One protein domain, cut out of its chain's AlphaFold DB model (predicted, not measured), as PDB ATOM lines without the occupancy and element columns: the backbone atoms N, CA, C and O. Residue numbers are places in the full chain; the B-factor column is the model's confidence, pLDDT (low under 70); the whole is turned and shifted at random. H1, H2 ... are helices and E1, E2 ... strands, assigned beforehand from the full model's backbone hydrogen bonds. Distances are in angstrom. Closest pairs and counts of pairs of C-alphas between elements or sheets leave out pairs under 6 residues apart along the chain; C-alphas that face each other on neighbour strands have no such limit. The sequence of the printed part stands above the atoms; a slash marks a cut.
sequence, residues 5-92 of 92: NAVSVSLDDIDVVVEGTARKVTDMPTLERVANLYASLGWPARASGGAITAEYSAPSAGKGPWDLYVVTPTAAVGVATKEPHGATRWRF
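This is residues 5 to 92 of the 92 residues of an uncharacterized protein of Actinobacteria bacterium 13_1_40CM_4_65_12 (UniProt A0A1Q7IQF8). Look for two lobes joined by a narrow two-stranded ribbon: at one end an open four-stranded sheet, E1 E2 E5 E6, and at the other a small head in which helix H1 packs on the short hairpin of E3 and E4, with the loop of residues 54 to 67 beside it. The ribbon is made by the inner strands E2 and E5, which bend sharply and run on, still paired, from the sheet to the head. The printed part has 88 residues, with one named helix and six named strands in the order E1 E2 H1 E3 E4 E5 E6; the class is mixed, helices and strands, and both sheets are antiparallel. The whole is loose and elongated, with a radius of gyration of the C-alphas of 16.5 A and spans of 47 by 25 by 22 A.

Begin at C-alpha 5 at (194.112, 148.148, 77.034), where E1, residues 5 to 10, starts. E2, residues 14 to 25, is 29.3 A long and bends by 70 degrees at residue 21. E5, residues 68 to 80, is 30.1 A long and bends by 82 degrees at residue 74. E6, residues 87 to 91, ends at C-alpha 91 at (186.512, 159.935, 82.651). Find C-alpha 28 at (216.276, 155.399, 81.540); from there H1, residues 28 to 40, runs 17.9 A. After it come E3, residues 46 to 48, and E4, residues 51 to 53.

The larger sheet runs E1 E2 E5 E6, twisted, with E1 and E6 as edge strands. E1 and E2 form a hairpin, antiparallel at 143 degrees, with N 7 and O 18 2.9 A apart. E2 and E5 are antiparallel at 164 degrees; look at N 17 and O 77, 2.9 A, and, past both bends, at N 25 and O 68, 2.8 A. E5 and E6 form a hairpin at 142 degrees, with N 78 and O 88 at 2.9 A. In the hairpin of E3 and E4, N 46 and O 53 are 2.8 A apart. The closest C-alphas of H1 and E3 are those of Ala 35 and Arg 46, 5.1 A. H1 only grazes the larger sheet, with its residues 30 to 35. In H1 every O i to N i+4 pair is within hydrogen-bond range. E3 and E6 are apart.

The C-alphas farthest apart, those of Gly 49 and Pro 84, are separated by 49.4 A. The printed part has no cut. The link from E4 to E5 is long, with 14 residues; that from E5 to E6 is short, and the others are tight. The mean pLDDT of the printed part is 96.4, and no printed residue is under 70.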
ATOM      1  N   ASN A   5     193.866 149.166  76.023       95.00
ATOM      2  CA  ASN A   5     194.112 148.148  77.034       95.00
ATOM      3  C   ASN A   5     193.235 148.419  78.258       95.00
ATOM      4  O   ASN A   5     192.757 149.537  78.469       95.00
ATOM      5  N   ALA A   6     193.067 147.392  79.083       96.06
ATOM      6  CA  ALA A   6     192.436 147.517  80.382       96.06
ATOM      7  C   ALA A   6     193.281 146.817  81.449       96.06
ATOM      8  O   ALA A   6     193.880 145.773  81.189       96.06
ATOM      9  N   VAL A   7     193.310 147.397  82.646       96.81
ATOM     10  CA  VAL A   7     193.845 146.766  83.857       96.81
ATOM     11  C   VAL A   7     192.694 146.614  84.836       96.81
ATOM     12  O   VAL A   7     192.051 147.606  85.180       96.81
ATOM     13  N   SER A   8     192.427 145.387  85.271       97.31
ATOM     14  CA  SER A   8     191.392 145.089  86.260       97.31
ATOM     15  C   SER A   8     192.015 144.654  87.579       97.31
ATOM     16  O   SER A   8     192.928 143.827  87.592       97.31
ATOM     17  N   VAL A   9     191.495 145.180  88.681       97.31
ATOM     18  CA  VAL A   9     191.887 144.807  90.040       97.31
ATOM     19  C   VAL A   9     190.626 144.510  90.834       97.31
ATOM     20  O   VAL A   9     189.710 145.332  90.863       97.31
ATOM     21  N   SER A  10     190.605 143.353  91.487       97.69
ATOM     22  CA  SER A  10     189.571 143.000  92.455       97.69
ATOM     23  C   SER A  10     190.028 143.387  93.852       97.69
ATOM     24  O   SER A  10     191.108 142.986  94.289       97.69
ATOM     25  N   LEU A  11     189.209 144.182  94.531       95.88
ATOM     26  CA  LEU A  11     189.356 144.536  95.938       95.88
ATOM     27  C   LEU A  11     188.217 143.893  96.739       95.88
ATOM     28  O   LEU A  11     187.289 143.310  96.177       95.88
ATOM     29  N   ASP A  12     188.278 144.004  98.064       96.19
ATOM     30  CA  ASP A  12     187.353 143.303  98.962       96.19
ATOM     31  C   ASP A  12     185.871 143.662  98.760       96.19
ATOM     32  O   ASP A  12     184.997 142.866  99.114       96.19
ATOM     33  N   ASP A  13     185.562 144.863  98.274       97.25
ATOM     34  CA  ASP A  13     184.202 145.395  98.126       97.25
ATOM     35  C   ASP A  13     183.927 146.053  96.763       97.25
ATOM     36  O   ASP A  13     182.793 146.463  96.496       97.25
ATOM     37  N   ILE A  14     184.929 146.124  95.884       97.62
ATOM     38  CA  ILE A  14     184.821 146.749  94.566       97.62
ATOM     39  C   ILE A  14     185.775 146.104  93.558       97.62
ATOM     40  O   ILE A  14     186.959 145.905  93.831       97.62
ATOM     41  N   ASP A  15     185.273 145.840  92.356       98.12
ATOM     42  CA  ASP A  15     186.105 145.561  91.189       98.12
ATOM     43  C   ASP A  15     186.336 146.862  90.422       98.12
ATOM     44  O   ASP A  15     185.388 147.587  90.102       98.12
ATOM     45  N   VAL A  16     187.594 147.166  90.108       98.25
ATOM     46  CA  VAL A  16     187.977 148.369  89.361       98.25
ATOM     47  C   VAL A  16     188.617 147.971  88.043       98.25
ATOM     48  O   VAL A  16     189.612 147.249  88.019       98.25
ATOM     49  N   VAL A  17     188.078 148.490  86.942       98.19
ATOM     50  CA  VAL A  17     188.663 148.379  85.603       98.19
ATOM     51  C   VAL A  17     189.114 149.758  85.152       98.19
ATOM     52  O   VAL A  17     188.307 150.682  85.066       98.19
ATOM     53  N   VAL A  18     190.399 149.897  84.843       98.12
ATOM     54  CA  VAL A  18     190.980 151.109  84.261       98.12
ATOM     55  C   VAL A  18     191.231 150.866  82.782       98.12
ATOM     56  O   VAL A  18     192.010 149.988  82.420       98.12
ATOM     57  N   GLU A  19     190.579 151.653  81.934       97.62
ATOM     58  CA  GLU A  19     190.747 151.650  80.484       97.62
ATOM     59  C   GLU A  19     191.747 152.734  80.072       97.62
ATOM     60  O   GLU A  19     191.735 153.845  80.608       97.62
ATOM     61  N   GLY A  20     192.589 152.444  79.084       96.69
ATOM     62  CA  GLY A  20     193.548 153.418  78.583       96.69
ATOM     63  C   GLY A  20     194.437 152.881  77.474       96.69
ATOM     64  O   GLY A  20     194.256 151.768  76.981       96.69
ATOM     65  N   THR A  21     195.437 153.667  77.098       96.75
ATOM     66  CA  THR A  21     196.482 153.217  76.175       96.75
ATOM     67  C   THR A  21     197.686 152.732  76.963       96.75
ATOM     68  O   THR A  21     198.084 153.348  77.955       96.75
ATOM     69  N   ALA A  22     198.274 151.615  76.534       95.81
ATOM     70  CA  ALA A  22     199.511 151.108  77.110       95.81
ATOM     71  C   ALA A  22     200.665 151.343  76.141       95.81
ATOM     72  O   ALA A  22     200.549 151.073  74.944       95.81
ATOM     73  N   ARG A  23     201.802 151.796  76.666       95.44
ATOM     74  CA  ARG A  23     203.046 151.887  75.899       95.44
ATOM     75  C   ARG A  23     204.213 151.333  76.696       95.44
ATOM     76  O   ARG A  23     204.263 151.475  77.919       95.44
ATOM     77  N   LYS A  24     205.173 150.750  75.982       96.06
ATOM     78  CA  LYS A  24     206.459 150.367  76.560       96.06
ATOM     79  C   LYS A  24     207.217 151.628  76.985       96.06
ATOM     80  O   LYS A  24     207.230 152.634  76.271       96.06
ATOM     81  N   VAL A  25     207.822 151.571  78.160       97.75
ATOM     82  CA  VAL A  25     208.698 152.599  78.715       97.75
ATOM     83  C   VAL A  25     210.131 152.149  78.489       97.75
ATOM     84  O   VAL A  25     210.524 151.079  78.943       97.75
ATOM     85  N   THR A  26     210.903 152.961  77.775       97.06
ATOM     86  CA  THR A  26     212.319 152.695  77.485       97.06
ATOM     87  C   THR A  26     213.239 153.814  77.966       97.06
ATOM     88  O   THR A  26     214.457 153.681  77.861       97.06
ATOM     89  N   ASP A  27     212.692 154.918  78.490       97.38
ATOM     90  CA  ASP A  27     213.498 156.016  79.006       97.38
ATOM     91  C   ASP A  27     214.157 155.627  80.334       97.38
ATOM     92  O   ASP A  27     213.510 155.163  81.278       97.38
ATOM     93  N   MET A  28     215.474 155.812  80.392       97.94
ATOM     94  CA  MET A  28     216.276 155.399  81.540       97.94
ATOM     95  C   MET A  28     215.882 156.096  82.849       97.94
ATOM     96  O   MET A  28     215.769 155.384  83.843       97.94
ATOM     97  N   PRO A  29     215.572 157.410  82.894       98.31
ATOM     98  CA  PRO A  29     215.184 158.056  84.149       98.31
ATOM     99  C   PRO A  29     213.936 157.438  84.797       98.31
ATOM    100  O   PRO A  29     213.900 157.236  86.014       98.31
ATOM    101  N   THR A  30     212.909 157.087  84.012       98.25
ATOM    102  CA  THR A  30     211.715 156.421  84.555       98.25
ATOM    103  C   THR A  30     212.022 154.992  84.988       98.25
ATOM    104  O   THR A  30     211.578 154.578  86.063       98.25
ATOM    105  N   LEU A  31     212.790 154.245  84.189       98.69
ATOM    106  CA  LEU A  31     213.193 152.879  84.525       98.69
ATOM    107  C   LEU A  31     214.007 152.834  85.822       98.69
ATOM    108  O   LEU A  31     213.728 152.005  86.683       98.69
ATOM    109  N   GLU A  32     214.966 153.741  85.995       98.62
ATOM    110  CA  GLU A  32     215.783 153.859  87.206       98.62
ATOM    111  C   GLU A  32     214.925 154.192  88.422       98.62
ATOM    112  O   GLU A  32     215.068 153.562  89.468       98.62
ATOM    113  N   ARG A  33     213.972 155.122  88.286       98.50
ATOM    114  CA  ARG A  33     213.038 155.459  89.368       98.50
ATOM    115  C   ARG A  33     212.240 154.239  89.834       98.50
ATOM    116  O   ARG A  33     212.111 154.017  91.036       98.50
ATOM    117  N   VAL A  34     211.703 153.456  88.898       98.38
ATOM    118  CA  VAL A  34     210.904 152.261  89.216       98.38
ATOM    119  C   VAL A  34     211.782 151.132  89.765       98.38
ATOM    120  O   VAL A  34     211.417 150.509  90.759       98.38
ATOM    121  N   ALA A  35     212.961 150.900  89.183       98.25
ATOM    122  CA  ALA A  35     213.913 149.915  89.685       98.25
ATOM    123  C   ALA A  35     214.366 150.241  91.120       98.25
ATOM    124  O   ALA A  35     214.351 149.360  91.975       98.25
ATOM    125  N   ASN A  36     214.669 151.510  91.415       98.44
ATOM    126  CA  ASN A  36     215.046 151.957  92.758       98.44
ATOM    127  C   ASN A  36     213.915 151.767  93.776       98.44
ATOM    128  O   ASN A  36     214.177 151.399  94.921       98.44
ATOM    129  N   LEU A  37     212.656 151.967  93.369       98.38
ATOM    130  CA  LEU A  37     211.507 151.665  94.223       98.38
ATOM    131  C   LEU A  37     211.459 150.170  94.561       98.38
ATOM    132  O   LEU A  37     211.379 149.820  95.733       98.38
ATOM    133  N   TYR A  38     211.576 149.285  93.571       96.94
ATOM    134  CA  TYR A  38     211.610 147.843  93.828       96.94
ATOM    135  C   TYR A  38     212.804 147.419  94.696       96.94
ATOM    136  O   TYR A  38     212.627 146.622  95.618       96.94
ATOM    137  N   ALA A  39     213.982 148.010  94.469       97.88
ATOM    138  CA  ALA A  39     215.165 147.814  95.305       97.88
ATOM    139  C   ALA A  39     214.912 148.209  96.762       97.88
ATOM    140  O   ALA A  39     215.269 147.458  97.669       97.88
ATOM    141  N   SER A  40     214.218 149.326  96.998       98.06
ATOM    142  CA  SER A  40     213.826 149.750  98.348       98.06
ATOM    143  C   SER A  40     212.840 148.790  99.030       98.06
ATOM    144  O   SER A  40     212.782 148.742 100.256       98.06
ATOM    145  N   LEU A  41     212.110 147.988  98.246       97.00
ATOM    146  CA  LEU A  41     211.190 146.947  98.716       97.00
ATOM    147  C   LEU A  41     211.861 145.565  98.830       97.00
ATOM    148  O   LEU A  41     211.188 144.574  99.105       97.00
ATOM    149  N   GLY A  42     213.181 145.487  98.629       95.94
ATOM    150  CA  GLY A  42     213.985 144.280  98.832       95.94
ATOM    151  C   GLY A  42     214.240 143.437  97.581       95.94
ATOM    152  O   GLY A  42     215.014 142.487  97.656       95.94
ATOM    153  N   TRP A  43     213.658 143.774  96.425       96.06
ATOM    154  CA  TRP A  43     213.969 143.101  95.160       96.06
ATOM    155  C   TRP A  43     215.085 143.862  94.428       96.06
ATOM    156  O   TRP A  43     214.842 145.011  94.080       96.06
ATOM    157  N   PRO A  44     216.283 143.294  94.158       96.38
ATOM    158  CA  PRO A  44     217.475 144.021  93.692       96.38
ATOM    159  C   PRO A  44     217.406 144.414  92.205       96.38
ATOM    160  O   PRO A  44     218.325 144.157  91.423       96.38
ATOM    161  N   ALA A  45     216.295 145.027  91.812       97.81
ATOM    162  CA  ALA A  45     216.018 145.529  90.487       97.81
ATOM    163  C   ALA A  45     216.996 146.643  90.099       97.81
ATOM    164  O   ALA A  45     217.356 147.507  90.898       97.81
ATOM    165  N   ARG A  46     217.401 146.633  88.831       98.06
ATOM    166  CA  ARG A  46     218.243 147.644  88.189       98.06
ATOM    167  C   ARG A  46     217.692 147.944  86.802       98.06
ATOM    168  O   ARG A  46     217.176 147.048  86.138       98.06
ATOM    169  N   ALA A  47     217.831 149.183  86.350       98.19
ATOM    170  CA  ALA A  47     217.550 149.538  84.965       98.19
ATOM    171  C   ALA A  47     218.774 149.229  84.089       98.19
ATOM    172  O   ALA A  47     219.899 149.575  84.447       98.19
ATOM    173  N   SER A  48     218.571 148.574  82.948       96.81
ATOM    174  CA  SER A  48     219.626 148.338  81.957       96.81
ATOM    175  C   SER A  48     219.022 148.080  80.582       96.81
ATOM    176  O   SER A  48     218.017 147.382  80.465       96.81
ATOM    177  N   GLY A  49     219.624 148.644  79.530       95.31
ATOM    178  CA  GLY A  49     219.235 148.366  78.143       95.31
ATOM    179  C   GLY A  49     217.774 148.688  77.799       95.31
ATOM    180  O   GLY A  49     217.209 148.042  76.922       95.31
ATOM    181  N   GLY A  50     217.148 149.651  78.488       97.44
ATOM    182  CA  GLY A  50     215.741 150.011  78.269       97.44
ATOM    183  C   GLY A  50     214.721 149.085  78.948       97.44
ATOM    184  O   GLY A  50     213.557 149.093  78.555       97.44
ATOM    185  N   ALA A  51     215.142 148.297  79.943       98.00
ATOM    186  CA  ALA A  51     214.299 147.375  80.704       98.00
ATOM    187  C   ALA A  51     214.745 147.270  82.178       98.00
ATOM    188  O   ALA A  51     215.751 147.862  82.585       98.00
ATOM    189  N   ILE A  52     213.996 146.512  82.986       98.06
ATOM    190  CA  ILE A  52     214.346 146.165  84.372       98.06
ATOM    191  C   ILE A  52     215.023 144.789  84.395       98.06
ATOM    192  O   ILE A  52     214.586 143.853  83.735       98.06
ATOM    193  N   THR A  53     216.086 144.640  85.179       97.56
ATOM    194  CA  THR A  53     216.790 143.371  85.401       97.56
ATOM    195  C   THR A  53     217.092 143.170  86.884       97.56
ATOM    196  O   THR A  53     217.116 144.131  87.646       97.56
ATOM    197  N   ALA A  54     217.313 141.928  87.302       96.75
ATOM    198  CA  ALA A  54     217.658 141.543  88.667       96.75
ATOM    199  C   ALA A  54     218.289 140.142  88.656       96.75
ATOM    200  O   ALA A  54     218.062 139.361  87.732       96.75
ATOM    201  N   GLU A  55     219.050 139.809  89.700       93.25
ATOM    202  CA  GLU A  55     219.704 138.494  89.840       93.25
ATOM    203  C   GLU A  55     218.709 137.349  90.076       93.25
ATOM    204  O   GLU A  55     218.984 136.196  89.756       93.25
ATOM    205  N   TYR A  56     217.533 137.668  90.614       92.19
ATOM    206  CA  TYR A  56     216.449 136.725  90.850       92.19
ATOM    207  C   TYR A  56     215.101 137.403  90.625       92.19
ATOM    208  O   TYR A  56     215.013 138.622  90.548       92.19
ATOM    209  N   SER A  57     214.035 136.615  90.533       93.19
ATOM    210  CA  SER A  57     212.646 137.083  90.534       93.19
ATOM    211  C   SER A  57     211.736 135.971  91.056       93.19
ATOM    212  O   SER A  57     212.195 134.850  91.290       93.19
ATOM    213  N   ALA A  58     210.449 136.269  91.246       88.06
ATOM    214  CA  ALA A  58     209.468 135.220  91.490       88.06
ATOM    215  C   ALA A  58     209.424 134.255  90.285       88.06
ATOM    216  O   ALA A  58     209.438 134.727  89.148       88.06
ATOM    217  N   PRO A  59     209.299 132.929  90.484       87.38
ATOM    218  CA  PRO A  59     209.270 131.968  89.375       87.38
ATOM    219  C   PRO A  59     208.209 132.263  88.302       87.38
ATOM    220  O   PRO A  59     208.408 131.954  87.130       87.38
ATOM    221  N   SER A  60     207.096 132.894  88.688       91.31
ATOM    222  CA  SER A  60     206.010 133.302  87.792       91.31
ATOM    223  C   SER A  60     206.350 134.487  86.880       91.31
ATOM    224  O   SER A  60     205.675 134.671  85.872       91.31
ATOM    225  N   ALA A  61     207.380 135.279  87.193       86.81
ATOM    226  CA  ALA A  61     207.759 136.464  86.419       86.81
ATOM    227  C   ALA A  61     208.498 136.130  85.108       86.81
ATOM    228  O   ALA A  61     208.721 137.015  84.282       86.81
ATOM    229  N   GLY A  62     208.896 134.870  84.898       90.38
ATOM    230  CA  GLY A  62     209.677 134.458  83.732       90.38
ATOM    231  C   GLY A  62     211.125 134.969  83.754       90.38
ATOM    232  O   GLY A  62     211.597 135.550  84.730       90.38
ATOM    233  N   LYS A  63     211.866 134.717  82.667       90.81
ATOM    234  CA  LYS A  63     213.257 135.176  82.530       90.81
ATOM    235  C   LYS A  63     213.294 136.658  82.154       90.81
ATOM    236  O   LYS A  63     212.590 137.062  81.236       90.81
ATOM    237  N   GLY A  64     214.147 137.425  82.829       91.12
ATOM    238  CA  GLY A  64     214.421 138.817  82.475       91.12
ATOM    239  C   GLY A  64     215.309 138.973  81.225       91.12
ATOM    240  O   GLY A  64     215.814 137.974  80.696       91.12
ATOM    241  N   PRO A  65     215.553 140.223  80.779       95.94
ATOM    242  CA  PRO A  65     215.058 141.468  81.380       95.94
ATOM    243  C   PRO A  65     213.547 141.672  81.165       95.94
ATOM    244  O   PRO A  65     212.978 141.168  80.202       95.94
ATOM    245  N   TRP A  66     212.900 142.396  82.080       96.94
ATOM    246  CA  TRP A  66     211.459 142.657  82.076       96.94
ATOM    247  C   TRP A  66     211.148 144.056  81.557       96.94
ATOM    248  O   TRP A  66     211.689 145.056  82.039       96.94
ATOM    249  N   ASP A  67     210.236 144.125  80.596       96.69
ATOM    250  CA  ASP A  67     209.771 145.380  80.025       96.69
ATOM    251  C   ASP A  67     208.823 146.112  80.980       96.69
ATOM    252  O   ASP A  67     207.888 145.526  81.527       96.69
ATOM    253  N   LEU A  68     209.033 147.419  81.138       96.94
ATOM    254  CA  LEU A  68     208.109 148.288  81.857       96.94
ATOM    255  C   LEU A  68     207.063 148.839  80.884       96.94
ATOM    256  O   LEU A  68     207.404 149.385  79.836       96.94
ATOM    257  N   TYR A  69     205.791 148.753  81.260       95.81
ATOM    258  CA  TYR A  69     204.689 149.380  80.537       95.81
ATOM    259  C   TYR A  69     204.007 150.420  81.418       95.81
ATOM    260  O   TYR A  69     203.836 150.220  82.619       95.81
ATOM    261  N   VAL A  70     203.596 151.525  80.801       95.25
ATOM    262  CA  VAL A  70     202.752 152.541  81.431       95.25
ATOM    263  C   VAL A  70     201.391 152.543  80.758       95.25
ATOM    264  O   VAL A  70     201.309 152.505  79.529       95.25
ATOM    265  N   VAL A  71     200.337 152.604  81.570       95.50
ATOM    266  CA  VAL A  71     198.959 152.803  81.117       95.50
ATOM    267  C   VAL A  71     198.581 154.254  81.374       95.50
ATOM    268  O   VAL A  71     198.710 154.726  82.501       95.50
ATOM    269  N   THR A  72     198.132 154.962  80.338       96.44
ATOM    270  CA  THR A  72     197.554 156.309  80.464       96.44
ATOM    271  C   THR A  72     196.031 156.173  80.508       96.44
ATOM    272  O   THR A  72     195.449 155.810  79.480       96.44
ATOM    273  N   PRO A  73     195.380 156.397  81.666       96.94
ATOM    274  CA  PRO A  73     193.943 156.180  81.810       96.94
ATOM    275  C   PRO A  73     193.122 157.156  80.967       96.94
ATOM    276  O   PRO A  73     193.426 158.344  80.917       96.94
ATOM    277  N   THR A  74     192.042 156.664  80.367       97.38
ATOM    278  CA  THR A  74     191.010 157.482  79.703       97.38
ATOM    279  C   THR A  74     189.646 157.325  80.370       97.38
ATOM    280  O   THR A  74     188.816 158.238  80.346       97.38
ATOM    281  N   ALA A  75     189.405 156.180  81.007       97.94
ATOM    282  CA  ALA A  75     188.236 155.940  81.835       97.94
ATOM    283  C   ALA A  75     188.544 154.923  82.936       97.94
ATOM    284  O   ALA A  75     189.476 154.128  82.837       97.94
ATOM    285  N   ALA A  76     187.715 154.927  83.973       98.19
ATOM    286  CA  ALA A  76     187.664 153.845  84.944       98.19
ATOM    287  C   ALA A  76     186.209 153.491  85.249       98.19
ATOM    288  O   ALA A  76     185.338 154.365  85.235       98.19
ATOM    289  N   VAL A  77     185.949 152.220  85.530       98.44
ATOM    290  CA  VAL A  77     184.662 151.728  86.027       98.44
ATOM    291  C   VAL A  77     184.915 151.002  87.336       98.44
ATOM    292  O   VAL A  77     185.781 150.135  87.403       98.44
ATOM    293  N   GLY A  78     184.165 151.371  88.367       98.19
ATOM    294  CA  GLY A  78     184.131 150.675  89.645       98.19
ATOM    295  C   GLY A  78     182.776 150.007  89.816       98.19
ATOM    296  O   GLY A  78     181.756 150.676  89.638       98.19
ATOM    297  N   VAL A  79     182.761 148.716  90.141       98.38
ATOM    298  CA  VAL A  79     181.550 147.923  90.387       98.38
ATOM    299  C   VAL A  79     181.607 147.381  91.808       98.38
ATOM    300  O   VAL A  79     182.485 146.585  92.129       98.38
ATOM    301  N   ALA A  80     180.693 147.827  92.668       98.06
ATOM    302  CA  ALA A  80     180.629 147.361  94.048       98.06
ATOM    303  C   ALA A  80     180.207 145.885  94.096       98.06
ATOM    304  O   ALA A  80     179.170 145.501  93.548       98.06
ATOM    305  N   THR A  81     180.994 145.063  94.785       97.12
ATOM    306  CA  THR A  81     180.766 143.616  94.932       97.12
ATOM    307  C   THR A  81     179.966 143.277  96.196       97.12
ATOM    308  O   THR A  81     179.595 142.123  96.409       97.12
ATOM    309  N   LYS A  82     179.642 144.288  97.016       96.88
ATOM    310  CA  LYS A  82     178.828 144.199  98.239       96.88
ATOM    311  C   LYS A  82     177.715 145.255  98.251       96.88
ATOM    312  O   LYS A  82     177.790 146.247  97.529       96.88
ATOM    313  N   GLU A  83     176.691 145.034  99.078       95.06
ATOM    314  CA  GLU A  83     175.582 145.976  99.308       95.06
ATOM    315  C   GLU A  83     176.100 147.375  99.721       95.06
ATOM    316  O   GLU A  83     177.075 147.458 100.473       95.06
ATOM    317  N   PRO A  84     175.481 148.481  99.256       94.56
ATOM    318  CA  PRO A  84     174.214 148.555  98.515       94.56
ATOM    319  C   PRO A  84     174.339 148.282  97.003       94.56
ATOM    320  O   PRO A  84     173.429 148.601  96.237       94.56
ATOM    321  N   HIS A  85     175.479 147.738  96.562       94.19
ATOM    322  CA  HIS A  85     175.850 147.581  95.161       94.19
ATOM    323  C   HIS A  85     175.907 148.922  94.412       94.19
ATOM    324  O   HIS A  85     175.760 150.008  94.975       94.19
ATOM    325  N   GLY A  86     176.191 148.848  93.115       97.12
ATOM    326  CA  GLY A  86     176.238 150.001  92.229       97.12
ATOM    327  C   GLY A  86     177.482 150.012  91.358       97.12
ATOM    328  O   GLY A  86     178.438 149.268  91.577       97.12
ATOM    329  N   ALA A  87     177.456 150.876  90.349       97.38
ATOM    330  CA  ALA A  87     178.590 151.099  89.473       97.38
ATOM    331  C   ALA A  87     178.778 152.593  89.225       97.38
ATOM    332  O   ALA A  87     177.809 153.330  89.039       97.38
ATOM    333  N   THR A  88     180.032 153.030  89.199       97.94
ATOM    334  CA  THR A  88     180.403 154.397  88.825       97.94
ATOM    335  C   THR A  88     181.402 154.348  87.684       97.94
ATOM    336  O   THR A  88     182.305 153.513  87.672       97.94
ATOM    337  N   ARG A  89     181.241 155.258  86.722       98.00
ATOM    338  CA  ARG A  89     182.210 155.476  85.652       98.00
ATOM    339  C   ARG A  89     182.825 156.859  85.785       98.00
ATOM    340  O   ARG A  89     182.103 157.852  85.838       98.00
ATOM    341  N   TRP A  90     184.148 156.908  85.731       98.44
ATOM    342  CA  TRP A  90     184.932 158.135  85.651       98.44
ATOM    343  C   TRP A  90     185.549 158.288  84.259       98.44
ATOM    344  O   TRP A  90     185.824 157.299  83.571       98.44
ATOM    345  N   ARG A  91     185.756 159.539  83.848       97.69
ATOM    346  CA  ARG A  91     186.512 159.935  82.651       97.69
ATOM    347  C   ARG A  91     187.568 160.954  83.071       97.69
ATOM    348  O   ARG A  91     187.296 161.741  83.978       97.69
ATOM    349  N   PHE A  92     188.725 160.912  82.419       94.38
ATOM    350  CA  PHE A  92     189.885 161.760  82.702       94.38
ATOM    351  C   PHE A  92     190.254 162.605  81.485       94.38
ATOM    352  O   PHE A  92     189.976 162.141  80.352       94.38
TER     353      PHE A  92